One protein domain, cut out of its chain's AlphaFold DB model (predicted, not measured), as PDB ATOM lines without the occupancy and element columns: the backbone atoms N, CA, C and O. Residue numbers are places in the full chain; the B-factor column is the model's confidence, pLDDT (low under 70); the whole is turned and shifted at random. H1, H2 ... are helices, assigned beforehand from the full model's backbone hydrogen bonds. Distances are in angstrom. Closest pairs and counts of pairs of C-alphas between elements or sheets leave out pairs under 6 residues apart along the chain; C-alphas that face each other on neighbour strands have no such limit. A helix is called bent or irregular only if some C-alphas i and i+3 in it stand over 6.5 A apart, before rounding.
ATOM      1  N   ASN A  30      34.633 -23.962   2.528       76.56
ATOM      2  CA  ASN A  30      34.633 -22.589   2.022       76.56
ATOM      3  C   ASN A  30      34.870 -21.560   3.138       76.56
ATOM      4  O   ASN A  30      35.586 -20.589   2.920       76.56
ATOM      5  N   ASP A  31      34.336 -21.791   4.340       84.69
ATOM      6  CA  ASP A  31      34.565 -20.918   5.497       84.69
ATOM      7  C   ASP A  31      36.033 -20.985   5.935       84.69
ATOM      8  O   ASP A  31      36.664 -19.954   6.151       84.69
ATOM      9  N   LEU A  32      36.615 -22.191   5.968       87.94
ATOM     10  CA  LEU A  32      38.038 -22.378   6.272       87.94
ATOM     11  C   LEU A  32      38.928 -21.692   5.228       87.94
ATOM     12  O   LEU A  32      39.907 -21.036   5.577       87.94
ATOM     13  N   ALA A  33      38.606 -21.828   3.942       89.06
ATOM     14  CA  ALA A  33      39.362 -21.164   2.889       89.06
ATOM     15  C   ALA A  33      39.256 -19.635   2.991       89.06
ATOM     16  O   ALA A  33      40.275 -18.952   2.890       89.06
ATOM     17  N   ASN A  34      38.064 -19.099   3.267       92.62
ATOM     18  CA  ASN A  34      37.874 -17.672   3.525       92.62
ATOM     19  C   ASN A  34      38.735 -17.202   4.704       92.62
ATOM     20  O   ASN A  34      39.541 -16.292   4.523       92.62
ATOM     21  N   ASP A  35      38.645 -17.857   5.863       93.25
ATOM     22  CA  ASP A  35      39.434 -17.523   7.059       93.25
ATOM     23  C   ASP A  35      40.946 -17.544   6.766       93.25
ATOM     24  O   ASP A  35      41.694 -16.654   7.188       93.25
ATOM     25  N   TYR A  36      41.402 -18.521   5.973       92.44
ATOM     26  CA  TYR A  36      42.787 -18.601   5.514       92.44
ATOM     27  C   TYR A  36      43.200 -17.373   4.687       92.44
ATOM     28  O   TYR A  36      44.226 -16.747   4.984       92.44
ATOM     29  N   TYR A  37      42.432 -17.007   3.654       93.44
ATOM     30  CA  TYR A  37      42.790 -15.885   2.779       93.44
ATOM     31  C   TYR A  37      42.611 -14.525   3.441       93.44
ATOM     32  O   TYR A  37      43.455 -13.655   3.219       93.44
ATOM     33  N   VAL A  38      41.575 -14.345   4.265       95.81
ATOM     34  CA  VAL A  38      41.355 -13.125   5.052       95.81
ATOM     35  C   VAL A  38      42.554 -12.892   5.960       95.81
ATOM     36  O   VAL A  38      43.198 -11.846   5.865       95.81
ATOM     37  N   GLY A  39      42.933 -13.880   6.775       94.75
ATOM     38  CA  GLY A  39      44.057 -13.705   7.689       94.75
ATOM     39  C   GLY A  39      45.382 -13.485   6.985       94.75
ATOM     40  O   GLY A  39      46.167 -12.625   7.388       94.75
ATOM     41  N   ARG A  40      45.614 -14.174   5.864       92.94
ATOM     42  CA  ARG A  40      46.799 -13.917   5.045       92.94
ATOM     43  C   ARG A  40      46.801 -12.488   4.497       92.94
ATOM     44  O   ARG A  40      47.820 -11.810   4.579       92.94
ATOM     45  N   ALA A  41      45.682 -12.024   3.941       93.62
ATOM     46  CA  ALA A  41      45.533 -10.679   3.386       93.62
ATOM     47  C   ALA A  41      45.755  -9.583   4.434       93.62
ATOM     48  O   ALA A  41      46.503  -8.644   4.172       93.62
ATOM     49  N   VAL A  42      45.162  -9.721   5.620       94.81
ATOM     50  CA  VAL A  42      45.292  -8.748   6.715       94.81
ATOM     51  C   VAL A  42      46.720  -8.717   7.262       94.81
ATOM     52  O   VAL A  42      47.289  -7.639   7.427       94.81
ATOM     53  N   ASN A  43      47.349  -9.880   7.447       92.25
ATOM     54  CA  ASN A  43      48.748  -9.957   7.872       92.25
ATOM     55  C   ASN A  43      49.703  -9.314   6.853       92.25
ATOM     56  O   ASN A  43      50.592  -8.552   7.230       92.25
ATOM     57  N   GLU A  44      49.525  -9.590   5.556       90.00
ATOM     58  CA  GLU A  44      50.340  -8.967   4.505       90.00
ATOM     59  C   GLU A  44      50.057  -7.456   4.377       90.00
ATOM     60  O   GLU A  44      50.974  -6.691   4.076       90.00
ATOM     61  N   ALA A  45      48.824  -7.004   4.629       89.81
ATOM     62  CA  ALA A  45      48.474  -5.585   4.660       89.81
ATOM     63  C   ALA A  45      49.199  -4.845   5.797       89.81
ATOM     64  O   ALA A  45      49.834  -3.820   5.545       89.81
ATOM     65  N   GLY A  46      49.183  -5.398   7.014       87.56
ATOM     66  CA  GLY A  46      49.884  -4.826   8.169       87.56
ATOM     67  C   GLY A  46      51.408  -4.796   8.023       87.56
ATOM     68  O   GLY A  46      52.067  -3.963   8.631       87.56
ATOM     69  N   ALA A  47      51.988  -5.666   7.190       85.69
ATOM     70  CA  ALA A  47      53.424  -5.661   6.905       85.69
ATOM     71  C   ALA A  47      53.859  -4.584   5.890       85.69
ATOM     72  O   ALA A  47      55.057  -4.342   5.740       85.69
ATOM     73  N   LEU A  48      52.918  -3.987   5.149       76.31
ATOM     74  CA  LEU A  48      53.209  -3.093   4.018       76.31
ATOM     75  C   LEU A  48      52.739  -1.653   4.222       76.31
ATOM     76  O   LEU A  48      53.215  -0.773   3.508       76.31
ATOM     77  N   GLY A  49      51.830  -1.418   5.165       68.56
ATOM     78  CA  GLY A  49      51.393  -0.087   5.574       68.56
ATOM     79  C   GLY A  49      51.700   0.190   7.042       68.56
ATOM     80  O   GLY A  49      52.071  -0.707   7.793       68.56
ATOM     81  N   ASP A  50      51.483   1.436   7.460       76.88
ATOM     82  CA  ASP A  50      51.553   1.822   8.876       76.88
ATOM     83  C   ASP A  50      50.403   1.201   9.697       76.88
ATOM     84  O   ASP A  50      50.485   1.098  10.922       76.88
ATOM     85  N   GLN A  51      49.327   0.782   9.016       86.38
ATOM     86  CA  GLN A  51      48.147   0.125   9.574       86.38
ATOM     87  C   GLN A  51      47.614  -0.938   8.602       86.38
ATOM     88  O   GLN A  51      47.658  -0.762   7.381       86.38
ATOM     89  N   ALA A  52      47.076  -2.033   9.144       93.25
ATOM     90  CA  ALA A  52      46.324  -3.004   8.360       93.25
ATOM     91  C   ALA A  52      44.931  -2.429   8.066       93.25
ATOM     92  O   ALA A  52      44.175  -2.162   8.993       93.25
ATOM     93  N   SER A  53      44.587  -2.242   6.790       95.00
ATOM     94  CA  SER A  53      43.292  -1.692   6.373       95.00
ATOM     95  C   SER A  53      42.520  -2.654   5.480       95.00
ATOM     96  O   SER A  53      43.111  -3.498   4.794       95.00
ATOM     97  N   VAL A  54      41.197  -2.484   5.441       94.75
ATOM     98  CA  VAL A  54      40.291  -3.204   4.533       94.75
ATOM     99  C   VAL A  54      40.758  -3.051   3.087       94.75
ATOM    100  O   VAL A  54      40.856  -4.033   2.355       94.75
ATOM    101  N   GLU A  55      41.126  -1.835   2.678       92.56
ATOM    102  CA  GLU A  55      41.588  -1.552   1.319       92.56
ATOM    103  C   GLU A  55      42.855  -2.334   0.945       92.56
ATOM    104  O   GLU A  55      42.889  -2.977  -0.111       92.56
ATOM    105  N   LEU A  56      43.879  -2.305   1.805       91.12
ATOM    106  CA  LEU A  56      45.127  -3.023   1.557       91.12
ATOM    107  C   LEU A  56      44.904  -4.537   1.587       91.12
ATOM    108  O   LEU A  56      45.462  -5.242   0.747       91.12
ATOM    109  N   ALA A  57      44.065  -5.041   2.496       94.19
ATOM    110  CA  ALA A  57      43.709  -6.455   2.541       94.19
ATOM    111  C   ALA A  57      42.990  -6.889   1.250       94.19
ATOM    112  O   ALA A  57      43.401  -7.866   0.621       94.19
ATOM    113  N   SER A  58      42.001  -6.127   0.766       93.12
ATOM    114  CA  SER A  58      41.341  -6.403  -0.520       93.12
ATOM    115  C   SER A  58      42.337  -6.420  -1.683       93.12
ATOM    116  O   SER A  58      42.280  -7.303  -2.537       93.12
ATOM    117  N   GLN A  59      43.307  -5.501  -1.702       90.88
ATOM    118  CA  GLN A  59      44.365  -5.495  -2.715       90.88
ATOM    119  C   GLN A  59      45.212  -6.786  -2.688       90.88
ATOM    120  O   GLN A  59      45.635  -7.273  -3.743       90.88
ATOM    121  N   ARG A  60      45.461  -7.363  -1.502       90.69
ATOM    122  CA  ARG A  60      46.172  -8.648  -1.369       90.69
ATOM    123  C   ARG A  60      45.365  -9.803  -1.932       90.69
ATOM    124  O   ARG A  60      45.935 -10.612  -2.656       90.69
ATOM    125  N   VAL A  61      44.061  -9.843  -1.678       92.81
ATOM    126  CA  VAL A  61      43.176 -10.876  -2.240       92.81
ATOM    127  C   VAL A  61      43.208 -10.842  -3.767       92.81
ATOM    128  O   VAL A  61      43.430 -11.873  -4.395       92.81
ATOM    129  N   VAL A  62      43.115  -9.655  -4.374       92.25
ATOM    130  CA  VAL A  62      43.278  -9.492  -5.831       92.25
ATOM    131  C   VAL A  62      44.628 -10.033  -6.302       92.25
ATOM    132  O   VAL A  62      44.701 -10.756  -7.294       92.25
ATOM    133  N   ALA A  63      45.705  -9.725  -5.577       88.69
ATOM    134  CA  ALA A  63      47.028 -10.241  -5.905       88.69
ATOM    135  C   ALA A  63      47.122 -11.773  -5.783       88.69
ATOM    136  O   ALA A  63      47.888 -12.370  -6.534       88.69
ATOM    137  N   TYR A  64      46.382 -12.411  -4.869       89.25
ATOM    138  CA  TYR A  64      46.377 -13.870  -4.721       89.25
ATOM    139  C   TYR A  64      45.757 -14.570  -5.924       89.25
ATOM    140  O   TYR A  64      46.374 -15.508  -6.419       89.25
ATOM    141  N   PHE A  65      44.609 -14.088  -6.414       91.06
ATOM    142  CA  PHE A  65      43.980 -14.610  -7.633       91.06
ATOM    143  C   PHE A  65      44.966 -14.585  -8.800       91.06
ATOM    144  O   PHE A  65      45.345 -15.610  -9.363       91.06
ATOM    145  N   PHE A  66      45.463 -13.389  -9.094       88.00
ATOM    146  CA  PHE A  66      46.293 -13.176 -10.264       88.00
ATOM    147  C   PHE A  66      47.657 -13.857 -10.179       88.00
ATOM    148  O   PHE A  66      48.180 -14.307 -11.188       88.00
ATOM    149  N   ARG A  67      48.251 -13.976  -8.985       84.88
ATOM    150  CA  ARG A  67      49.544 -14.659  -8.828       84.88
ATOM    151  C   ARG A  67      49.484 -16.121  -9.285       84.88
ATOM    152  O   ARG A  67      50.520 -16.646  -9.684       84.88
ATOM    153  N   VAL A  68      48.317 -16.755  -9.186       85.69
ATOM    154  CA  VAL A  68      48.122 -18.153  -9.580       85.69
ATOM    155  C   VAL A  68      47.726 -18.263 -11.043       85.69
ATOM    156  O   VAL A  68      48.211 -19.176 -11.689       85.69
ATOM    157  N   GLN A  69      46.919 -17.331 -11.558       87.06
ATOM    158  CA  GLN A  69      46.493 -17.273 -12.958       87.06
ATOM    159  C   GLN A  69      47.701 -17.027 -13.885       87.06
ATOM    160  O   GLN A  69      48.118 -15.897 -14.150       87.06
ATOM    161  N   ALA A  70      48.340 -18.115 -14.299       79.88
ATOM    162  CA  ALA A  70      49.652 -18.115 -14.923       79.88
ATOM    163  C   ALA A  70      49.537 -17.872 -16.432       79.88
ATOM    164  O   ALA A  70      50.333 -17.112 -16.992       79.88
ATOM    165  N   ASN A  71      48.518 -18.466 -17.059       81.44
ATOM    166  CA  ASN A  71      48.274 -18.413 -18.502       81.44
ATOM    167  C   ASN A  71      47.532 -17.142 -18.972       81.44
ATOM    168  O   ASN A  71      47.390 -16.917 -20.172       81.44
ATOM    169  N   GLN A  72      47.073 -16.305 -18.036       84.44
ATOM    170  CA  GLN A  72      46.434 -15.016 -18.309       84.44
ATOM    171  C   GLN A  72      45.066 -15.078 -19.025       84.44
ATOM    172  O   GLN A  72      44.625 -14.064 -19.567       84.44
ATOM    173  N   ASP A  73      44.353 -16.207 -18.990       88.88
ATOM    174  CA  ASP A  73      43.080 -16.401 -19.716       88.88
ATOM    175  C   ASP A  73      41.833 -15.824 -19.016       88.88
ATOM    176  O   ASP A  73      40.818 -15.519 -19.640       88.88
ATOM    177  N   GLY A  74      41.931 -15.635 -17.710       89.44
ATOM    178  CA  GLY A  74      40.969 -14.929 -16.879       89.44
ATOM    179  C   GLY A  74      40.353 -15.768 -15.771       89.44
ATOM    180  O   GLY A  74      39.537 -15.222 -15.023       89.44
ATOM    181  N   VAL A  75      40.763 -17.029 -15.663       92.69
ATOM    182  CA  VAL A  75      40.339 -17.994 -14.653       92.69
ATOM    183  C   VAL A  75      41.564 -18.654 -14.017       92.69
ATOM    184  O   VAL A  75      42.678 -18.535 -14.512       92.69
ATOM    185  N   VAL A  76      41.373 -19.330 -12.890       90.94
ATOM    186  CA  VAL A  76      42.389 -20.193 -12.281       90.94
ATOM    187  C   VAL A  76      41.984 -21.646 -12.492       90.94
ATOM    188  O   VAL A  76      40.900 -22.055 -12.075       90.94
ATOM    189  N   SER A  77      42.872 -22.422 -13.110       89.56
ATOM    190  CA  SER A  77      42.704 -23.852 -13.376       89.56
ATOM    191  C   SER A  77      43.725 -24.728 -12.625       89.56
ATOM    192  O   SER A  77      44.592 -24.254 -11.875       89.56
ATOM    193  N   ALA A  78      43.636 -26.044 -12.840       83.00
ATOM    194  CA  ALA A  78      44.636 -26.995 -12.359       83.00
ATOM    195  C   ALA A  78      46.030 -26.728 -12.960       83.00
ATOM    196  O   ALA A  78      47.025 -26.776 -12.233       83.00
ATOM    197  N   ASP A  79      46.093 -26.394 -14.253       83.25
ATOM    198  CA  ASP A  79      47.349 -26.113 -14.959       83.25
ATOM    199  C   ASP A  79      48.011 -24.838 -14.419       83.25
ATOM    200  O   ASP A  79      49.203 -24.845 -14.110       83.25
ATOM    201  N   ASP A  80      47.225 -23.787 -14.164       86.31
ATOM    202  CA  ASP A  80      47.699 -22.554 -13.517       86.31
ATOM    203  C   ASP A  80      48.328 -22.830 -12.148       86.31
ATOM    204  O   ASP A  80      49.406 -22.337 -11.809       86.31
ATOM    205  N   THR A  81      47.675 -23.681 -11.356       81.19
ATOM    206  CA  THR A  81      48.169 -24.075 -10.032       81.19
ATOM    207  C   THR A  81      49.491 -24.846 -10.129       81.19
ATOM    208  O   THR A  81      50.395 -24.660  -9.300       81.19
ATOM    209  N   LEU A  82      49.625 -25.712 -11.135       79.75
ATOM    210  CA  LEU A  82      50.842 -26.474 -11.392       79.75
ATOM    211  C   LEU A  82      51.992 -25.554 -11.824       79.75
ATOM    212  O   LEU A  82      53.085 -25.640 -11.258       79.75
ATOM    213  N   ASP A  83      51.743 -24.640 -12.753       82.75
ATOM    214  CA  ASP A  83      52.732 -23.682 -13.254       82.75
ATOM    215  C   ASP A  83      53.160 -22.670 -12.180       82.75
ATOM    216  O   ASP A  83      54.355 -22.379 -12.018       82.75
ATOM    217  N   TYR A  84      52.224 -22.219 -11.342       81.75
ATOM    218  CA  TYR A  84      52.534 -21.459 -10.132       81.75
ATOM    219  C   TYR A  84      53.473 -22.239  -9.197       81.75
ATOM    220  O   TYR A  84      54.454 -21.696  -8.682       81.75
ATOM    221  N   THR A  85      53.214 -23.532  -8.998       78.25
ATOM    222  CA  THR A  85      54.042 -24.379  -8.130       78.25
ATOM    223  C   THR A  85      55.441 -24.579  -8.714       78.25
ATOM    224  O   THR A  85      56.430 -24.414  -7.996       78.25
ATOM    225  N   ARG A  86      55.549 -24.867 -10.018       78.81
ATOM    226  CA  ARG A  86      56.833 -24.999 -10.730       78.81
ATOM    227  C   ARG A  86      57.673 -23.734 -10.599       78.81
ATOM    228  O   ARG A  86      58.821 -23.801 -10.164       78.81
ATOM    229  N   SER A  87      57.081 -22.577 -10.885       79.06
ATOM    230  CA  SER A  87      57.771 -21.284 -10.794       79.06
ATOM    231  C   SER A  87      58.165 -20.913  -9.364       79.06
ATOM    232  O   SER A  87      59.229 -20.328  -9.143       79.06
ATOM    233  N   PHE A  88      57.368 -21.287  -8.362       76.50
ATOM    234  CA  PHE A  88      57.740 -21.107  -6.960       76.50
ATOM    235  C   PHE A  88      58.946 -21.975  -6.567       76.50
ATOM    236  O   PHE A  88      59.900 -21.476  -5.964       76.50
ATOM    237  N   VAL A  89      58.933 -23.256  -6.946       74.12
ATOM    238  CA  VAL A  89      60.026 -24.206  -6.680       74.12
ATOM    239  C   VAL A  89      61.321 -23.765  -7.367       74.12
ATOM    240  O   VAL A  89      62.367 -23.697  -6.716       74.12
ATOM    241  N   ALA A  90      61.249 -23.396  -8.647       72.19
ATOM    242  CA  ALA A  90      62.391 -22.905  -9.413       72.19
ATOM    243  C   ALA A  90      63.014 -21.656  -8.759       72.19
ATOM    244  O   ALA A  90      64.229 -21.585  -8.552       72.19
ATOM    245  N   ASN A  91      62.185 -20.700  -8.321       69.56
ATOM    246  CA  ASN A  91      62.658 -19.516  -7.601       69.56
ATOM    247  C   ASN A  91      63.347 -19.852  -6.270       69.56
ATOM    248  O   ASN A  91      64.339 -19.206  -5.928       69.56
ATOM    249  N   GLY A  92      62.844 -20.829  -5.510       66.00
ATOM    250  CA  GLY A  92      63.449 -21.255  -4.244       66.00
ATOM    251  C   GLY A  92      64.848 -21.845  -4.430       66.00
ATOM    252  O   GLY A  92      65.789 -21.442  -3.738       66.00
ATOM    253  N   ASN A  93      64.995 -22.735  -5.413       63.09
ATOM    254  CA  ASN A  93      66.243 -23.452  -5.686       63.09
ATOM    255  C   ASN A  93      67.333 -22.557  -6.289       63.09
ATOM    256  O   ASN A  93      68.511 -22.723  -5.979       63.09
ATOM    257  N   HIS A  94      66.947 -21.558  -7.083       61.06
ATOM    258  CA  HIS A  94      67.879 -20.704  -7.827       61.06
ATOM    259  C   HIS A  94      67.907 -19.252  -7.320       61.06
ATOM    260  O   HIS A  94      68.377 -18.344  -8.005       61.06
ATOM    261  N   SER A  95      67.434 -19.003  -6.090       50.09
ATOM    262  CA  SER A  95      67.291 -17.649  -5.514       50.09
ATOM    263  C   SER A  95      68.596 -16.842  -5.391       50.09
ATOM    264  O   SER A  95      68.547 -15.641  -5.119       50.09
ATOM    265  N   ARG A  96      69.762 -17.477  -5.576       43.47
ATOM    266  CA  ARG A  96      71.095 -16.902  -5.322       43.47
ATOM    267  C   ARG A  96      72.038 -16.883  -6.519       43.47
ATOM    268  O   ARG A  96      73.144 -16.367  -6.381       43.47
ATOM    269  N   THR A  97      71.629 -17.405  -7.666       45.38
ATOM    270  CA  THR A  97      72.482 -17.455  -8.853       45.38
ATOM    271  C   THR A  97      71.948 -16.533  -9.944       45.38
ATOM    272  O   THR A  97      70.772 -16.161  -9.984       45.38
ATOM    273  N   THR A  98      72.828 -16.127 -10.855       50.97
ATOM    274  CA  THR A  98      72.446 -15.493 -12.124       50.97
ATOM    275  C   THR A  98      71.778 -16.485 -13.082       50.97
ATOM    276  O   THR A  98      71.598 -16.152 -14.250       50.97
ATOM    277  N   ASP A  99      71.431 -17.688 -12.605       62.09
ATOM    278  CA  ASP A  99      71.073 -18.818 -13.444       62.09
ATOM    279  C   ASP A  99      69.756 -18.591 -14.154       62.09
ATOM    280  O   ASP A  99      68.708 -18.297 -13.567       62.09
ATOM    281  N   PHE A 100      69.844 -18.805 -15.455       71.50
ATOM    282  CA  PHE A 100      68.710 -18.845 -16.345       71.50
ATOM    283  C   PHE A 100      67.800 -20.056 -16.068       71.50
ATOM    284  O   PHE A 100      66.602 -19.986 -16.315       71.50
ATOM    285  N   ALA A 101      68.333 -21.096 -15.411       70.38
ATOM    286  CA  ALA A 101      67.612 -22.295 -14.977       70.38
ATOM    287  C   ALA A 101      66.373 -22.023 -14.106       70.38
ATOM    288  O   ALA A 101      65.489 -22.863 -14.019       70.38
ATOM    289  N   LYS A 102      66.261 -20.850 -13.468       76.75
ATOM    290  CA  LYS A 102      65.050 -20.500 -12.704       76.75
ATOM    291  C   LYS A 102      63.830 -20.186 -13.575       76.75
ATOM    292  O   LYS A 102      62.733 -20.068 -13.037       76.75
ATOM    293  N   TYR A 103      64.058 -19.935 -14.862       83.00
ATOM    294  CA  TYR A 103      63.030 -19.618 -15.846       83.00
ATOM    295  C   TYR A 103      62.645 -20.823 -16.699       83.00
ATOM    296  O   TYR A 103      61.596 -20.776 -17.316       83.00
ATOM    297  N   ASP A 104      63.475 -21.863 -16.732       81.75
ATOM    298  CA  ASP A 104      63.190 -23.153 -17.358       81.75
ATOM    299  C   ASP A 104      62.365 -23.988 -16.362       81.75
ATOM    300  O   ASP A 104      62.886 -24.543 -15.388       81.75
ATOM    301  N   LEU A 105      61.040 -23.946 -16.513       81.06
ATOM    302  CA  LEU A 105      60.099 -24.483 -15.528       81.06
ATOM    303  C   LEU A 105      59.874 -25.980 -15.714       81.06
ATOM    304  O   LEU A 105      59.581 -26.677 -14.733       81.06
ATOM    305  N   ASN A 106      59.962 -26.461 -16.955       79.19
ATOM    306  CA  ASN A 106      59.820 -27.874 -17.296       79.19
ATOM    307  C   ASN A 106      61.150 -28.645 -17.215       79.19
ATOM    308  O   ASN A 106      61.136 -29.878 -17.181       79.19
ATOM    309  N   GLN A 107      62.255 -27.920 -17.093       76.94
ATOM    310  CA  GLN A 107      63.599 -28.438 -16.979       76.94
ATOM    311  C   GLN A 107      64.099 -29.172 -18.229       76.94
ATOM    312  O   GLN A 107      64.696 -30.247 -18.136       76.94
ATOM    313  N   ASP A 108      63.874 -28.607 -19.413       81.19
ATOM    314  CA  ASP A 108      64.325 -29.174 -20.690       81.19
ATOM    315  C   ASP A 108      65.601 -28.523 -21.263       81.19
ATOM    316  O   ASP A 108      66.122 -28.972 -22.290       81.19
ATOM    317  N   GLY A 109      66.168 -27.540 -20.559       79.75
ATOM    318  CA  GLY A 109      67.364 -26.798 -20.953       79.75
ATOM    319  C   GLY A 109      67.072 -25.549 -21.788       79.75
ATOM    320  O   GLY A 109      68.014 -24.849 -22.180       79.75
ATOM    321  N   VAL A 110      65.805 -25.242 -22.058       84.94
ATOM    322  CA  VAL A 110      65.371 -24.103 -22.865       84.94
ATOM    323  C   VAL A 110      64.257 -23.371 -22.127       84.94
ATOM    324  O   VAL A 110      63.173 -23.906 -21.968       84.94
ATOM    325  N   ALA A 111      64.466 -22.106 -21.738       87.44
ATOM    326  CA  ALA A 111      63.327 -21.318 -21.262       87.44
ATOM    327  C   ALA A 111      62.611 -20.665 -22.440       87.44
ATOM    328  O   ALA A 111      63.149 -19.789 -23.137       87.44
ATOM    329  N   THR A 112      61.368 -21.081 -22.614       89.00
ATOM    330  CA  THR A 112      60.444 -20.546 -23.606       89.00
ATOM    331  C   THR A 112      59.863 -19.202 -23.168       89.00
ATOM    332  O   THR A 112      59.895 -18.821 -21.993       89.00
ATOM    333  N   GLN A 113      59.266 -18.468 -24.111       86.88
ATOM    334  CA  GLN A 113      58.539 -17.232 -23.795       86.88
ATOM    335  C   GLN A 113      57.443 -17.453 -22.736       86.88
ATOM    336  O   GLN A 113      57.306 -16.632 -21.831       86.88
ATOM    337  N   ASN A 114      56.716 -18.573 -22.802       87.56
ATOM    338  CA  ASN A 114      55.672 -18.902 -21.832       87.56
ATOM    339  C   ASN A 114      56.241 -19.065 -20.415       87.56
ATOM    340  O   ASN A 114      55.734 -18.486 -19.459       87.56
ATOM    341  N   GLU A 115      57.338 -19.802 -20.264       86.81
ATOM    342  CA  GLU A 115      57.927 -20.043 -18.945       86.81
ATOM    343  C   GLU A 115      58.544 -18.782 -18.331       86.81
ATOM    344  O   GLU A 115      58.459 -18.565 -17.114       86.81
ATOM    345  N   LEU A 116      59.101 -17.903 -19.171       87.38
ATOM    346  CA  LEU A 116      59.526 -16.568 -18.757       87.38
ATOM    347  C   LEU A 116      58.348 -15.761 -18.216       87.38
ATOM    348  O   LEU A 116      58.460 -15.164 -17.142       87.38
ATOM    349  N   GLU A 117      57.225 -15.746 -18.931       86.62
ATOM    350  CA  GLU A 117      56.029 -15.018 -18.516       86.62
ATOM    351  C   GLU A 117      55.459 -15.561 -17.208       86.62
ATOM    352  O   GLU A 117      55.260 -14.774 -16.282       86.62
ATOM    353  N   VAL A 118      55.305 -16.881 -17.070       86.00
ATOM    354  CA  VAL A 118      54.870 -17.534 -15.822       86.00
ATOM    355  C   VAL A 118      55.811 -17.192 -14.662       86.00
ATOM    356  O   VAL A 118      55.378 -16.813 -13.573       86.00
ATOM    357  N   SER A 119      57.122 -17.265 -14.879       85.06
ATOM    358  CA  SER A 119      58.112 -16.981 -13.833       85.06
ATOM    359  C   SER A 119      58.115 -15.513 -13.401       85.06
ATOM    360  O   SER A 119      58.323 -15.190 -12.226       85.06
ATOM    361  N   LEU A 120      57.918 -14.597 -14.351       86.69
ATOM    362  CA  LEU A 120      57.891 -13.157 -14.102       86.69
ATOM    363  C   LEU A 120      56.527 -12.683 -13.582       86.69
ATOM    364  O   LEU A 120      56.478 -11.656 -12.889       86.69
ATOM    365  N   SER A 121      55.438 -13.398 -13.870       85.00
ATOM    366  CA  SER A 121      54.067 -12.976 -13.568       85.00
ATOM    367  C   SER A 121      53.853 -12.779 -12.068       85.00
ATOM    368  O   SER A 121      53.312 -11.750 -11.664       85.00
ATOM    369  N   GLN A 122      54.388 -13.664 -11.217       78.81
ATOM    370  CA  GLN A 122      54.093 -13.665  -9.778       78.81
ATOM    371  C   GLN A 122      54.361 -12.318  -9.091       78.81
ATOM    372  O   GLN A 122      53.514 -11.780  -8.374       78.81
ATOM    373  N   LYS A 123      55.552 -11.741  -9.305       80.94
ATOM    374  CA  LYS A 123      55.900 -10.417  -8.757       80.94
ATOM    375  C   LYS A 123      55.225  -9.290  -9.527       80.94
ATOM    376  O   LYS A 123      55.109  -8.176  -9.013       80.94
ATOM    377  N   THR A 124      54.894  -9.517 -10.793       88.31
ATOM    378  CA  THR A 124      54.312  -8.499 -11.675       88.31
ATOM    379  C   THR A 124      52.873  -8.240 -11.277       88.31
ATOM    380  O   THR A 124      52.515  -7.085 -11.074       88.31
ATOM    381  N   TRP A 125      52.112  -9.292 -10.991       86.50
ATOM    382  CA  TRP A 125      50.751  -9.205 -10.479       86.50
ATOM    383  C   TRP A 125      50.650  -8.474  -9.146       86.50
ATOM    384  O   TRP A 125      49.792  -7.616  -8.988       86.50
ATOM    385  N   VAL A 126      51.580  -8.710  -8.215       82.00
ATOM    386  CA  VAL A 126      51.630  -7.958  -6.943       82.00
ATOM    387  C   VAL A 126      51.837  -6.464  -7.172       82.00
ATOM    388  O   VAL A 126      51.283  -5.642  -6.451       82.00
ATOM    389  N   THR A 127      52.660  -6.108  -8.160       88.31
ATOM    390  CA  THR A 127      52.904  -4.699  -8.492       88.31
ATOM    391  C   THR A 127      51.698  -4.108  -9.218       88.31
ATOM    392  O   THR A 127      51.310  -2.981  -8.944       88.31
ATOM    393  N   ALA A 128      51.083  -4.861 -10.128       89.75
ATOM    394  CA  ALA A 128      49.929  -4.420 -10.898       89.75
ATOM    395  C   ALA A 128      48.658  -4.294 -10.050       89.75
ATOM    396  O   ALA A 128      47.829  -3.429 -10.332       89.75
ATOM    397  N   SER A 129      48.509  -5.103  -8.994       87.56
ATOM    398  CA  SER A 129      47.326  -5.080  -8.130       87.56
ATOM    399  C   SER A 129      47.150  -3.754  -7.392       87.56
ATOM    400  O   SER A 129      46.038  -3.456  -6.972       87.56
ATOM    401  N   THR A 130      48.187  -2.913  -7.281       86.62
ATOM    402  CA  THR A 130      48.042  -1.549  -6.740       86.62
ATOM    403  C   THR A 130      47.065  -0.712  -7.564       86.62
ATOM    404  O   THR A 130      46.338   0.093  -6.996       86.62
ATOM    405  N   ALA A 131      46.962  -0.957  -8.877       88.31
ATOM    406  CA  ALA A 131      45.984  -0.287  -9.739       88.31
ATOM    407  C   ALA A 131      44.530  -0.606  -9.342       88.31
ATOM    408  O   ALA A 131      43.610   0.140  -9.687       88.31
ATOM    409  N   TYR A 132      44.305  -1.700  -8.603       86.69
ATOM    410  CA  TYR A 132      42.985  -2.036  -8.082       86.69
ATOM    411  C   TYR A 132      42.523  -1.053  -7.005       86.69
ATOM    412  O   TYR A 132      41.343  -0.721  -6.974       86.69
ATOM    413  N   ALA A 133      43.428  -0.565  -6.149       82.25
ATOM    414  CA  ALA A 133      43.081   0.403  -5.108       82.25
ATOM    415  C   ALA A 133      42.516   1.696  -5.724       82.25
ATOM    416  O   ALA A 133      41.494   2.211  -5.281       82.25
ATOM    417  N   GLU A 134      43.120   2.144  -6.829       85.12
ATOM    418  CA  GLU A 134      42.750   3.377  -7.533       85.12
ATOM    419  C   GLU A 134      41.438   3.263  -8.322       85.12
ATOM    420  O   GLU A 134      40.676   4.222  -8.412       85.12
ATOM    421  N   THR A 135      41.178   2.104  -8.934       88.31
ATOM    422  CA  THR A 135      40.129   1.977  -9.966       88.31
ATOM    423  C   THR A 135      39.024   0.987  -9.627       88.31
ATOM    424  O   THR A 135      37.999   0.974 -10.309       88.31
ATOM    425  N   ARG A 136      39.242   0.115  -8.632       87.25
ATOM    426  CA  ARG A 136      38.390  -1.046  -8.310       87.25
ATOM    427  C   ARG A 136      38.053  -1.899  -9.536       87.25
ATOM    428  O   ARG A 136      36.993  -2.512  -9.616       87.25
ATOM    429  N   SER A 137      38.964  -1.929 -10.509       88.38
ATOM    430  CA  SER A 137      38.734  -2.518 -11.822       88.38
ATOM    431  C   SER A 137      39.762  -3.598 -12.123       88.38
ATOM    432  O   SER A 137      40.954  -3.318 -12.264       88.38
ATOM    433  N   ARG A 138      39.270  -4.827 -12.308       89.69
ATOM    434  CA  ARG A 138      40.036  -5.969 -12.826       89.69
ATOM    435  C   ARG A 138      40.800  -5.606 -14.105       89.69
ATOM    436  O   ARG A 138      42.012  -5.786 -14.170       89.69
ATOM    437  N   LEU A 139      40.120  -4.972 -15.062       90.94
ATOM    438  CA  LEU A 139      40.710  -4.564 -16.340       90.94
ATOM    439  C   LEU A 139      41.903  -3.606 -16.173       90.94
ATOM    440  O   LEU A 139      42.843  -3.631 -16.967       90.94
ATOM    441  N   SER A 140      41.879  -2.737 -15.160       91.62
ATOM    442  CA  SER A 140      42.994  -1.815 -14.904       91.62
ATOM    443  C   SER A 140      44.217  -2.547 -14.351       91.62
ATOM    444  O   SER A 140      45.341  -2.230 -14.743       91.62
ATOM    445  N   VAL A 141      44.002  -3.560 -13.507       90.50
ATOM    446  CA  VAL A 141      45.067  -4.442 -13.006       90.50
ATOM    447  C   VAL A 141      45.689  -5.229 -14.155       90.50
ATOM    448  O   VAL A 141      46.907  -5.209 -14.308       90.50
ATOM    449  N   GLU A 142      44.872  -5.843 -15.011       91.25
ATOM    450  CA  GLU A 142      45.331  -6.602 -16.183       91.25
ATOM    451  C   GLU A 142      46.141  -5.723 -17.145       91.25
ATOM    452  O   GLU A 142      47.253  -6.074 -17.533       91.25
ATOM    453  N   LYS A 143      45.648  -4.522 -17.477       92.75
ATOM    454  CA  LYS A 143      46.391  -3.575 -18.325       92.75
ATOM    455  C   LYS A 143      47.735  -3.190 -17.720       92.75
ATOM    456  O   LYS A 143      48.741  -3.153 -18.429       92.75
ATOM    457  N   ARG A 144      47.763  -2.894 -16.416       93.44
ATOM    458  CA  ARG A 144      49.001  -2.540 -15.717       93.44
ATOM    459  C   ARG A 144      49.974  -3.715 -15.685       93.44
ATOM    460  O   ARG A 144      51.176  -3.512 -15.846       93.44
ATOM    461  N   PHE A 145      49.461  -4.925 -15.507       92.38
ATOM    462  CA  PHE A 145      50.245  -6.147 -15.537       92.38
ATOM    463  C   PHE A 145      50.913  -6.358 -16.894       92.38
ATOM    464  O   PHE A 145      52.131  -6.506 -16.922       92.38
ATOM    465  N   GLN A 146      50.165  -6.274 -17.997       92.31
ATOM    466  CA  GLN A 146      50.716  -6.464 -19.345       92.31
ATOM    467  C   GLN A 146      51.866  -5.493 -19.643       92.31
ATOM    468  O   GLN A 146      52.908  -5.884 -20.166       92.31
ATOM    469  N   GLN A 147      51.716  -4.228 -19.237       94.31
ATOM    470  CA  GLN A 147      52.777  -3.226 -19.363       94.31
ATOM    471  C   GLN A 147      54.034  -3.626 -18.581       94.31
ATOM    472  O   GLN A 147      55.131  -3.668 -19.137       94.31
ATOM    473  N   LEU A 148      53.876  -3.950 -17.295       94.12
ATOM    474  CA  LEU A 148      54.996  -4.302 -16.422       94.12
ATOM    475  C   LEU A 148      55.657  -5.628 -16.823       94.12
ATOM    476  O   LEU A 148      56.870  -5.772 -16.667       94.12
ATOM    477  N   LEU A 149      54.882  -6.592 -17.323       91.62
ATOM    478  CA  LEU A 149      55.395  -7.868 -17.807       91.62
ATOM    479  C   LEU A 149      56.264  -7.642 -19.041       91.62
ATOM    480  O   LEU A 149      57.417  -8.064 -19.046       91.62
ATOM    481  N   ALA A 150      55.767  -6.891 -20.029       91.31
ATOM    482  CA  ALA A 150      56.530  -6.548 -21.227       91.31
ATOM    483  C   ALA A 150      57.844  -5.822 -20.886       91.31
ATOM    484  O   ALA A 150      58.903  -6.166 -21.415       91.31
ATOM    485  N   GLU A 151      57.810  -4.862 -19.954       92.94
ATOM    486  CA  GLU A 151      59.007  -4.163 -19.466       92.94
ATOM    487  C   GLU A 151      60.019  -5.119 -18.815       92.94
ATOM    488  O   GLU A 151      61.221  -5.048 -19.094       92.94
ATOM    489  N   ARG A 152      59.549  -6.036 -17.962       91.12
ATOM    490  CA  ARG A 152      60.401  -7.003 -17.251       91.12
ATOM    491  C   ARG A 152      60.994  -8.044 -18.186       91.12
ATOM    492  O   ARG A 152      62.188  -8.322 -18.080       91.12
ATOM    493  N   THR A 153      60.196  -8.575 -19.105       89.62
ATOM    494  CA  THR A 153      60.646  -9.519 -20.131       89.62
ATOM    495  C   THR A 153      61.704  -8.869 -21.011       89.62
ATOM    496  O   THR A 153      62.780  -9.439 -21.191       89.62
ATOM    497  N   LYS A 154      61.464  -7.639 -21.483       90.56
ATOM    498  CA  LYS A 154      62.453  -6.886 -22.261       90.56
ATOM    499  C   LYS A 154      63.750  -6.679 -21.478       90.56
ATOM    500  O   LYS A 154      64.820  -7.011 -21.973       90.56
ATOM    501  N   SER A 155      63.661  -6.196 -20.238       89.31
ATOM    502  CA  SER A 155      64.840  -5.969 -19.395       89.31
ATOM    503  C   SER A 155      65.638  -7.254 -19.140       89.31
ATOM    504  O   SER A 155      66.869  -7.221 -19.107       89.31
ATOM    505  N   LEU A 156      64.960  -8.391 -18.970       86.50
ATOM    506  CA  LEU A 156      65.614  -9.688 -18.823       86.50
ATOM    507  C   LEU A 156      66.327 -10.109 -20.112       86.50
ATOM    508  O   LEU A 156      67.492 -10.492 -20.039       86.50
ATOM    509  N   ARG A 157      65.661  -9.994 -21.267       86.81
ATOM    510  CA  ARG A 157      66.226 -10.328 -22.583       86.81
ATOM    511  C   ARG A 157      67.443  -9.466 -22.916       86.81
ATOM    512  O   ARG A 157      68.484 -10.012 -23.274       86.81
ATOM    513  N   ASP A 158      67.361  -8.157 -22.677       88.56
ATOM    514  CA  ASP A 158      68.478  -7.222 -22.860       88.56
ATOM    515  C   ASP A 158      69.696  -7.630 -22.009       88.56
ATOM    516  O   ASP A 158      70.832  -7.612 -22.483       88.56
ATOM    517  N   ARG A 159      69.474  -8.064 -20.758       84.88
ATOM    518  CA  ARG A 159      70.550  -8.508 -19.850       84.88
ATOM    519  C   ARG A 159      71.275  -9.765 -20.326       84.88
ATOM    520  O   ARG A 159      72.449  -9.921 -20.003       84.88
ATOM    521  N   VAL A 160      70.590 -10.651 -21.043       81.25
ATOM    522  CA  VAL A 160      71.172 -11.900 -21.567       81.25
ATOM    523  C   VAL A 160      71.500 -11.814 -23.058       81.25
ATOM    524  O   VAL A 160      71.892 -12.808 -23.655       81.25
ATOM    525  N   SER A 161      71.378 -10.625 -23.661       86.56
ATOM    526  CA  SER A 161      71.585 -10.404 -25.099       86.56
ATOM    527  C   SER A 161      70.737 -11.328 -25.991       86.56
ATOM    528  O   SER A 161      71.157 -11.685 -27.090       86.56
ATOM    529  N   ALA A 162      69.543 -11.708 -25.525       85.88
ATOM    530  CA  ALA A 162      68.599 -12.505 -26.300       85.88
ATOM    531  C   ALA A 162      67.720 -11.607 -27.178       85.88
ATOM    532  O   ALA A 162      67.281 -10.535 -26.756       85.88
ATOM    533  N   ALA A 163      67.420 -12.069 -28.392       87.12
ATOM    534  CA  ALA A 163      66.450 -11.406 -29.255       87.12
ATOM    535  C   ALA A 163      65.026 -11.472 -28.650       87.12
ATOM    536  O   ALA A 163      64.743 -12.357 -27.833       87.12
ATOM    537  N   PRO A 164      64.115 -10.553 -29.026       86.06
ATOM    538  CA  PRO A 164      62.694 -10.675 -28.704       86.06
ATOM    539  C   PRO A 164      62.124 -12.000 -29.215       86.06
ATOM    540  O   PRO A 164      62.490 -12.430 -30.306       86.06
ATOM    541  N   ASP A 165      61.248 -12.624 -28.427       83.12
ATOM    542  CA  ASP A 165      60.460 -13.810 -28.809       83.12
ATOM    543  C   ASP A 165      61.266 -15.046 -29.247       83.12
ATOM    544  O   ASP A 165      60.725 -15.965 -29.855       83.12
ATOM    545  N   VAL A 166      62.562 -15.086 -28.931       86.12
ATOM    546  CA  VAL A 166      63.420 -16.252 -29.169       86.12
ATOM    547  C   VAL A 166      63.596 -17.021 -27.866       86.12
ATOM    548  O   VAL A 166      63.788 -16.413 -26.806       86.12
ATOM    549  N   ASP A 167      63.527 -18.343 -27.941       88.25
ATOM    550  CA  ASP A 167      63.822 -19.216 -26.811       88.25
ATOM    551  C   ASP A 167      65.273 -19.035 -26.356       88.25
ATOM    552  O   ASP A 167      66.170 -18.743 -27.152       88.25
ATOM    553  N   ILE A 168      65.512 -19.159 -25.057       82.25
ATOM    554  CA  ILE A 168      66.825 -18.881 -24.480       82.25
ATOM    555  C   ILE A 168      67.376 -20.180 -23.905       82.25
ATOM    556  O   ILE A 168      66.778 -20.786 -23.019       82.25
ATOM    557  N   GLU A 169      68.539 -20.596 -24.400       80.88
ATOM    558  CA  GLU A 169      69.234 -21.776 -23.890       80.88
ATOM    559  C   GLU A 169      69.747 -21.516 -22.467       80.88
ATOM    560  O   GLU A 169      70.449 -20.532 -22.199       80.88
ATOM    561  N   ALA A 170      69.421 -22.415 -21.540       67.69
ATOM    562  CA  ALA A 170      69.958 -22.381 -20.191       67.69
ATOM    563  C   ALA A 170      71.439 -22.801 -20.220       67.69
ATOM    564  O   ALA A 170      71.773 -23.976 -20.340       67.69
ATOM    565  N   GLN A 171      72.359 -21.838 -20.120       58.12
ATOM    566  CA  GLN A 171      73.795 -22.136 -20.049       58.12
ATOM    567  C   GLN A 171      74.204 -22.581 -18.631       58.12
ATOM    568  O   GLN A 171      74.149 -21.779 -17.697       58.12
ATOM    569  N   GLY A 172      74.665 -23.831 -18.475       53.62
ATOM    570  CA  GLY A 172      75.287 -24.349 -17.246       53.62
ATOM    571  C   GLY A 172      75.522 -25.872 -17.248       53.62
ATOM    572  O   GLY A 172      74.647 -26.636 -17.639       53.62
ATOM    573  N   SER A 197      39.714 -24.577  -5.711       83.19
ATOM    574  CA  SER A 197      38.517 -25.362  -6.103       83.19
ATOM    575  C   SER A 197      37.311 -25.208  -5.181       83.19
ATOM    576  O   SER A 197      36.187 -25.363  -5.629       83.19
ATOM    577  N   VAL A 198      37.506 -24.884  -3.903       86.06
ATOM    578  CA  VAL A 198      36.395 -24.609  -2.973       86.06
ATOM    579  C   VAL A 198      35.569 -23.380  -3.389       86.06
ATOM    580  O   VAL A 198      34.418 -23.241  -2.978       86.06
ATOM    581  N   PHE A 199      36.149 -22.501  -4.210       90.50
ATOM    582  CA  PHE A 199      35.497 -21.344  -4.813       90.50
ATOM    583  C   PHE A 199      34.887 -21.643  -6.187       90.50
ATOM    584  O   PHE A 199      34.179 -20.785  -6.694       90.50
ATOM    585  N   ASP A 200      35.096 -22.825  -6.778       91.19
ATOM    586  CA  ASP A 200      34.419 -23.222  -8.023       91.19
ATOM    587  C   ASP A 200      32.938 -23.497  -7.715       91.19
ATOM    588  O   ASP A 200      32.533 -24.597  -7.323       91.19
ATOM    589  N   THR A 201      32.114 -22.456  -7.824       91.50
ATOM    590  CA  THR A 201      30.699 -22.514  -7.436       91.50
ATOM    591  C   THR A 201      29.819 -23.115  -8.521       91.50
ATOM    592  O   THR A 201      28.703 -23.561  -8.238       91.50
ATOM    593  N   ASN A 202      30.311 -23.134  -9.758       92.56
ATOM    594  CA  ASN A 202      29.574 -23.593 -10.925       92.56
ATOM    595  C   ASN A 202      30.027 -24.987 -11.420       92.56
ATOM    596  O   ASN A 202      29.382 -25.559 -12.303       92.56
ATOM    597  N   SER A 203      31.052 -25.568 -10.786       91.06
ATOM    598  CA  SER A 203      31.605 -26.900 -11.054       91.06
ATOM    599  C   SER A 203      32.169 -27.072 -12.470       91.06
ATOM    600  O   SER A 203      32.056 -28.158 -13.050       91.06
ATOM    601  N   ASN A 204      32.758 -26.021 -13.047       91.69
ATOM    602  CA  ASN A 204      33.415 -26.074 -14.360       91.69
ATOM    603  C   ASN A 204      34.922 -26.380 -14.276       91.69
ATOM    604  O   ASN A 204      35.589 -26.374 -15.313       91.69
ATOM    605  N   LEU A 205      35.444 -26.686 -13.080       88.75
ATOM    606  CA  LEU A 205      36.863 -26.938 -12.795       88.75
ATOM    607  C   LEU A 205      37.761 -25.717 -13.031       88.75
ATOM    608  O   LEU A 205      38.971 -25.852 -13.220       88.75
ATOM    609  N   GLN A 206      37.167 -24.530 -13.019       92.12
ATOM    610  CA  GLN A 206      37.832 -23.245 -13.139       92.12
ATOM    611  C   GLN A 206      37.277 -22.327 -12.053       92.12
ATOM    612  O   GLN A 206      36.167 -22.509 -11.569       92.12
ATOM    613  N   VAL A 207      38.073 -21.347 -11.649       93.06
ATOM    614  CA  VAL A 207      37.632 -20.332 -10.692       93.06
ATOM    615  C   VAL A 207      37.828 -18.980 -11.333       93.06
ATOM    616  O   VAL A 207      38.961 -18.601 -11.643       93.06
ATOM    617  N   ASP A 208      36.740 -18.254 -11.552       95.62
ATOM    618  CA  ASP A 208      36.829 -16.884 -12.041       95.62
ATOM    619  C   ASP A 208      37.163 -15.881 -10.919       95.62
ATOM    620  O   ASP A 208      37.306 -16.210  -9.734       95.62
ATOM    621  N   PHE A 209      37.388 -14.629 -11.316       93.88
ATOM    622  CA  PHE A 209      37.808 -13.581 -10.391       93.88
ATOM    623  C   PHE A 209      36.744 -13.309  -9.325       93.88
ATOM    624  O   PHE A 209      37.073 -13.097  -8.156       93.88
ATOM    625  N   GLU A 210      35.476 -13.296  -9.712       95.25
ATOM    626  CA  GLU A 210      34.343 -13.008  -8.847       95.25
ATOM    627  C   GLU A 210      34.095 -14.152  -7.854       95.25
ATOM    628  O   GLU A 210      33.941 -13.890  -6.657       95.25
ATOM    629  N   GLU A 211      34.148 -15.399  -8.322       95.19
ATOM    630  CA  GLU A 211      34.042 -16.618  -7.516       95.19
ATOM    631  C   GLU A 211      35.048 -16.641  -6.364       95.19
ATOM    632  O   GLU A 211      34.689 -16.942  -5.223       95.19
ATOM    633  N   PHE A 212      36.294 -16.253  -6.634       94.75
ATOM    634  CA  PHE A 212      37.325 -16.170  -5.607       94.75
ATOM    635  C   PHE A 212      37.198 -14.915  -4.731       94.75
ATOM    636  O   PHE A 212      37.229 -14.993  -3.502       94.75
ATOM    637  N   THR A 213      37.104 -13.728  -5.336       94.31
ATOM    638  CA  THR A 213      37.302 -12.472  -4.595       94.31
ATOM    639  C   THR A 213      36.082 -12.033  -3.796       94.31
ATOM    640  O   THR A 213      36.250 -11.529  -2.684       94.31
ATOM    641  N   MET A 214      34.863 -12.216  -4.310       94.94
ATOM    642  CA  MET A 214      33.648 -11.712  -3.661       94.94
ATOM    643  C   MET A 214      33.403 -12.292  -2.261       94.94
ATOM    644  O   MET A 214      33.175 -11.494  -1.344       94.94
ATOM    645  N   PRO A 215      33.457 -13.622  -2.033       95.69
ATOM    646  CA  PRO A 215      33.260 -14.164  -0.688       95.69
ATOM    647  C   PRO A 215      34.340 -13.686   0.291       95.69
ATOM    648  O   PRO A 215      34.027 -13.348   1.434       95.69
ATOM    649  N   ILE A 216      35.589 -13.562  -0.162       96.19
ATOM    650  CA  ILE A 216      36.695 -13.100   0.683       96.19
ATOM    651  C   ILE A 216      36.549 -11.603   0.996       96.19
ATOM    652  O   ILE A 216      36.764 -11.193   2.132       96.19
ATOM    653  N   PHE A 217      36.137 -10.771   0.034       95.81
ATOM    654  CA  PHE A 217      35.849  -9.354   0.283       95.81
ATOM    655  C   PHE A 217      34.723  -9.165   1.293       95.81
ATOM    656  O   PHE A 217      34.846  -8.327   2.184       95.81
ATOM    657  N   ALA A 218      33.654  -9.956   1.190       96.25
ATOM    658  CA  ALA A 218      32.578  -9.934   2.173       96.25
ATOM    659  C   ALA A 218      33.093 -10.310   3.573       96.25
ATOM    660  O   ALA A 218      32.741  -9.648   4.549       96.25
ATOM    661  N   ALA A 219      33.970 -11.313   3.672       96.69
ATOM    662  CA  ALA A 219      34.573 -11.726   4.936       96.69
ATOM    663  C   ALA A 219      35.541 -10.674   5.516       96.69
ATOM    664  O   ALA A 219      35.513 -10.428   6.718       96.69
ATOM    665  N   ILE A 220      36.340  -9.999   4.679       96.75
ATOM    666  CA  ILE A 220      37.201  -8.872   5.089       96.75
ATOM    667  C   ILE A 220      36.355  -7.742   5.684       96.75
ATOM    668  O   ILE A 220      36.681  -7.248   6.758       96.75
ATOM    669  N   LEU A 221      35.267  -7.352   5.010       96.69
ATOM    670  CA  LEU A 221      34.367  -6.301   5.494       96.69
ATOM    671  C   LEU A 221      33.672  -6.689   6.801       96.69
ATOM    672  O   LEU A 221      33.456  -5.835   7.646       96.69
ATOM    673  N   ALA A 222      33.319  -7.963   6.978       96.50
ATOM    674  CA  ALA A 222      32.707  -8.440   8.216       96.50
ATOM    675  C   ALA A 222      33.698  -8.519   9.392       96.50
ATOM    676  O   ALA A 222      33.274  -8.483  10.547       96.50
ATOM    677  N   ALA A 223      34.994  -8.663   9.103       96.12
ATOM    678  CA  ALA A 223      36.051  -8.715  10.108       96.12
ATOM    679  C   ALA A 223      36.443  -7.325  10.644       96.12
ATOM    680  O   ALA A 223      37.018  -7.242  11.726       96.12
ATOM    681  N   ASP A 224      36.128  -6.264   9.900       97.50
ATOM    682  CA  ASP A 224      36.159  -4.872  10.354       97.50
ATOM    683  C   ASP A 224      34.837  -4.570  11.082       97.50
ATOM    684  O   ASP A 224      33.810  -4.246  10.482       97.50
ATOM    685  N   THR A 225      34.825  -4.817  12.389       97.06
ATOM    686  CA  THR A 225      33.609  -4.869  13.209       97.06
ATOM    687  C   THR A 225      33.062  -3.497  13.565       97.06
ATOM    688  O   THR A 225      31.852  -3.374  13.797       97.06
ATOM    689  N   ASP A 226      33.915  -2.475  13.617       96.94
ATOM    690  CA  ASP A 226      33.490  -1.095  13.837       96.94
ATOM    691  C   ASP A 226      33.276  -0.315  12.530       96.94
ATOM    692  O   ASP A 226      32.560   0.695  12.535       96.94
ATOM    693  N   GLY A 227      33.766  -0.846  11.406       97.25
ATOM    694  CA  GLY A 227      33.508  -0.339  10.065       97.25
ATOM    695  C   GLY A 227      34.280   0.938   9.752       97.25
ATOM    696  O   GLY A 227      33.823   1.729   8.916       97.25
ATOM    697  N   ASP A 228      35.398   1.185  10.437       97.00
ATOM    698  CA  ASP A 228      36.237   2.362  10.212       97.00
ATOM    699  C   ASP A 228      37.252   2.178   9.062       97.00
ATOM    700  O   ASP A 228      37.890   3.144   8.620       97.00
ATOM    701  N   GLY A 229      37.340   0.963   8.507       96.12
ATOM    702  CA  GLY A 229      38.227   0.587   7.412       96.12
ATOM    703  C   GLY A 229      39.634   0.172   7.851       96.12
ATOM    704  O   GLY A 229      40.461  -0.139   6.981       96.12
ATOM    705  N   ILE A 230      39.932   0.161   9.151       96.75
ATOM    706  CA  ILE A 230      41.232  -0.142   9.753       96.75
ATOM    707  C   ILE A 230      41.061  -1.266  10.778       96.75
ATOM    708  O   ILE A 230      40.336  -1.153  11.751       96.75
ATOM    709  N   PHE A 231      41.835  -2.341  10.635       96.75
ATOM    710  CA  PHE A 231      41.786  -3.422  11.613       96.75
ATOM    711  C   PHE A 231      42.486  -3.012  12.910       96.75
ATOM    712  O   PHE A 231      43.716  -2.865  12.965       96.75
ATOM    713  N   SER A 232      41.716  -2.906  13.986       96.00
ATOM    714  CA  SER A 232      42.216  -2.782  15.350       96.00
ATOM    715  C   SER A 232      43.060  -4.002  15.749       96.00
ATOM    716  O   SER A 232      42.996  -5.076  15.148       96.00
ATOM    717  N   ALA A 233      43.851  -3.872  16.818       94.94
ATOM    718  CA  ALA A 233      44.643  -4.996  17.327       94.94
ATOM    719  C   ALA A 233      43.766  -6.201  17.727       94.94
ATOM    720  O   ALA A 233      44.153  -7.344  17.496       94.94
ATOM    721  N   GLY A 234      42.574  -5.947  18.284       95.75
ATOM    722  CA  GLY A 234      41.640  -7.002  18.680       95.75
ATOM    723  C   GLY A 234      41.075  -7.774  17.486       95.75
ATOM    724  O   GLY A 234      40.988  -8.999  17.535       95.75
ATOM    725  N   GLU A 235      40.748  -7.082  16.395       96.94
ATOM    726  CA  GLU A 235      40.288  -7.720  15.153       96.94
ATOM    727  C   GLU A 235      41.405  -8.537  14.510       96.94
ATOM    728  O   GLU A 235      41.189  -9.691  14.147       96.94
ATOM    729  N   GLN A 236      42.624  -7.990  14.448       95.75
ATOM    730  CA  GLN A 236      43.787  -8.714  13.929       95.75
ATOM    731  C   GLN A 236      44.070 -10.000  14.718       95.75
ATOM    732  O   GLN A 236      44.372 -11.029  14.109       95.75
ATOM    733  N   ASP A 237      43.940  -9.982  16.047       94.94
ATOM    734  CA  ASP A 237      44.117 -11.174  16.885       94.94
ATOM    735  C   ASP A 237      43.059 -12.253  16.587       94.94
ATOM    736  O   ASP A 237      43.404 -13.432  16.449       94.94
ATOM    737  N   LEU A 238      41.787 -11.864  16.429       95.19
ATOM    738  CA  LEU A 238      40.703 -12.787  16.060       95.19
ATOM    739  C   LEU A 238      40.923 -13.394  14.671       95.19
ATOM    740  O   LEU A 238      40.845 -14.613  14.503       95.19
ATOM    741  N   ILE A 239      41.255 -12.552  13.693       96.19
ATOM    742  CA  ILE A 239      41.542 -12.947  12.310       96.19
ATOM    743  C   ILE A 239      42.726 -13.923  12.262       96.19
ATOM    744  O   ILE A 239      42.683 -14.938  11.567       96.19
ATOM    745  N   LYS A 240      43.785 -13.650  13.027       94.44
ATOM    746  CA  LYS A 240      44.981 -14.493  13.087       94.44
ATOM    747  C   LYS A 240      44.703 -15.860  13.707       94.44
ATOM    748  O   LYS A 240      45.245 -16.860  13.230       94.44
ATOM    749  N   GLU A 241      43.880 -15.931  14.752       94.19
ATOM    750  CA  GLU A 241      43.504 -17.219  15.342       94.19
ATOM    751  C   GLU A 241      42.613 -18.030  14.387       94.19
ATOM    752  O   GLU A 241      42.869 -19.221  14.195       94.19
ATOM    753  N   ALA A 242      41.650 -17.391  13.712       93.31
ATOM    754  CA  ALA A 242      40.836 -18.035  12.676       93.31
ATOM    755  C   ALA A 242      41.707 -18.591  11.536       93.31
ATOM    756  O   ALA A 242      41.601 -19.767  11.184       93.31
ATOM    757  N   GLN A 243      42.662 -17.799  11.038       93.00
ATOM    758  CA  GLN A 243      43.608 -18.234  10.010       93.00
ATOM    759  C   GLN A 243      44.417 -19.456  10.445       93.00
ATOM    760  O   GLN A 243      44.625 -20.378   9.659       93.00
ATOM    761  N   LYS A 244      44.901 -19.477  11.687       91.19
ATOM    762  CA  LYS A 244      45.693 -20.590  12.218       91.19
ATOM    763  C   LYS A 244      44.874 -21.880  12.290       91.19
ATOM    764  O   LYS A 244      45.397 -22.949  11.965       91.19
ATOM    765  N   ILE A 245      43.605 -21.790  12.697       90.00
ATOM    766  CA  ILE A 245      42.667 -22.922  12.701       90.00
ATOM    767  C   ILE A 245      42.432 -23.408  11.267       90.00
ATOM    768  O   ILE A 245      42.587 -24.603  10.996       90.00
ATOM    769  N   ALA A 246      42.139 -22.485  10.352       89.25
ATOM    770  CA  ALA A 246      41.945 -22.774   8.940       89.25
ATOM    771  C   ALA A 246      43.165 -23.456   8.317       89.25
ATOM    772  O   ALA A 246      43.046 -24.524   7.723       89.25
ATOM    773  N   GLU A 247      44.361 -22.905   8.512       85.44
ATOM    774  CA  GLU A 247      45.604 -23.467   7.994       85.44
ATOM    775  C   GLU A 247      45.847 -24.888   8.522       85.44
ATOM    776  O   GLU A 247      46.208 -25.781   7.752       85.44
ATOM    777  N   ALA A 248      45.618 -25.128   9.816       85.19
ATOM    778  CA  ALA A 248      45.758 -26.456  10.401       85.19
ATOM    779  C   ALA A 248      44.742 -27.457   9.826       85.19
ATOM    780  O   ALA A 248      45.101 -28.608   9.560       85.19
ATOM    781  N   ALA A 249      43.491 -27.045   9.618       83.94
ATOM    782  CA  ALA A 249      42.457 -27.893   9.030       83.94
ATOM    783  C   ALA A 249      42.769 -28.220   7.561       83.94
ATOM    784  O   ALA A 249      42.747 -29.383   7.157       83.94
ATOM    785  N   LEU A 250      43.138 -27.202   6.787       79.81
ATOM    786  CA  LEU A 250      43.400 -27.308   5.360       79.81
ATOM    787  C   LEU A 250      44.679 -28.112   5.059       79.81
ATOM    788  O   LEU A 250      44.666 -28.955   4.163       79.81
ATOM    789  N   ARG A 251      45.756 -27.959   5.850       74.56
ATOM    790  CA  ARG A 251      46.982 -28.784   5.729       74.56
ATOM    791  C   ARG A 251      46.738 -30.276   5.975       74.56
ATOM    792  O   ARG A 251      47.460 -31.109   5.432       74.56
ATOM    793  N   ASN A 252      45.750 -30.607   6.805       72.62
ATOM    794  CA  ASN A 252      45.379 -31.987   7.121       72.62
ATOM    795  C   ASN A 252      44.325 -32.565   6.162       72.62
ATOM    796  O   ASN A 252      43.941 -33.728   6.311       72.62
ATOM    797  N   SER A 253      43.851 -31.783   5.188       70.19
ATOM    798  CA  SER A 253      42.922 -32.271   4.171       70.19
ATOM    799  C   SER A 253      43.604 -33.284   3.237       70.19
ATOM    800  O   SER A 253      44.823 -33.270   3.037       70.19
TER     801      SER A 253
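This is residues 30 to 172 and 197 to 253 of the 263 residues of the protein "EF hand" of Roseovarius aestuarii (UniProt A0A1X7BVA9). Two groups of helices meet on H2, which sits in the middle: in one group the long helix H6 runs along one side, with H4 crossing it, H5 folding back at its start and H3 on H4; in the other H1 sits between H7 and H8, and H1 and H7 pack on H2. Long loops at the far end of H6, residues 94 to 112 and 160 to 172, are joined by a short antiparallel pairing of 110 to 111 with 168 to 169. The printed part has 200 residues, with eight named helices, H1 to H8 in order along the chain, and no named strand: all helix. It is compact, with a radius of gyration of the C-alphas of 18.3 A, and spans 55 by 36 by 34 A, only just elongated.

H6, the longest helix, is residues 138 to 159, 31.4 A from C-alpha 138 at (40.036, -5.969, -12.826) to C-alpha 159. Before it come H4, residues 113 to 128, 20.1 A, and H5, residues 130 to 135. H4 has a kink of 52 degrees near residue 122 and is only just irregular, C-alphas 119 and 122 being 6.6 A apart. H1 is residues 30 to 46, 24.2 A, from C-alpha 30 at (34.633, -22.589, 2.022). H2 is residues 54 to 68, 22.0 A, and H3 residues 78 to 93, 22.9 A. H7 is residues 209 to 223, 21.1 A, only just irregular, with C-alphas 212 and 215 6.7 A apart. H8 is residues 233 to 251, 26.6 A, to C-alpha 251 at (46.982, -28.784, 5.729).

H6 touches H4 at a steep tilt of 54 degrees, closest at the C-alphas of Ala 128 and Phe 145, 5.0 A. H5 and H6 form a helical hairpin, closest at the C-alphas of Ala 131 and Val 141, 5.4 A. H2 is the hub and touches H1, H3, H4, H5 and H7. H4 touches H2 with residues 121 to 126 alone, closest at the C-alphas of Arg 67 and Gln 122, 4.8 A. H3 touches H4 about perpendicular, at 86 degrees, closest at the C-alphas of Ser 87 and Ser 119, 5.3 A. H1 touches H2 at a steep tilt of 67 degrees, closest at the C-alphas of Ala 41 and Ala 57, 4.7 A. H7 touches H2 at a shallow tilt of 28 degrees, opposite ways, closest at the C-alphas of Ser 58 and Phe 217, 6.3 A. H8 touches H1 at a steep tilt of 49 degrees, closest at the C-alphas of Tyr 36 and Gln 243, 4.6 A. H6 and H8 are apart. Every O i to N i+4 pair is within hydrogen-bond range in H1, H3, H6 and H8; the counts are 10 of 11 in H2, 9 of 12 in H4, 1 of 2 in H5 and 9 of 11 in H7.

The C-alphas farthest apart, those of Gly 172 and Asp 226, are 57.0 A apart. Residues 173 to 196 are not printed, and C-alphas 172 and 197 are 38.4 A apart across this cut, within the link from H6 to H7. The link from H3 to H4 is long, with 19 residues. The mean pLDDT of the printed part is 86.5; residue 49, residues 91 to 99 and residues 170 to 172 are under 70.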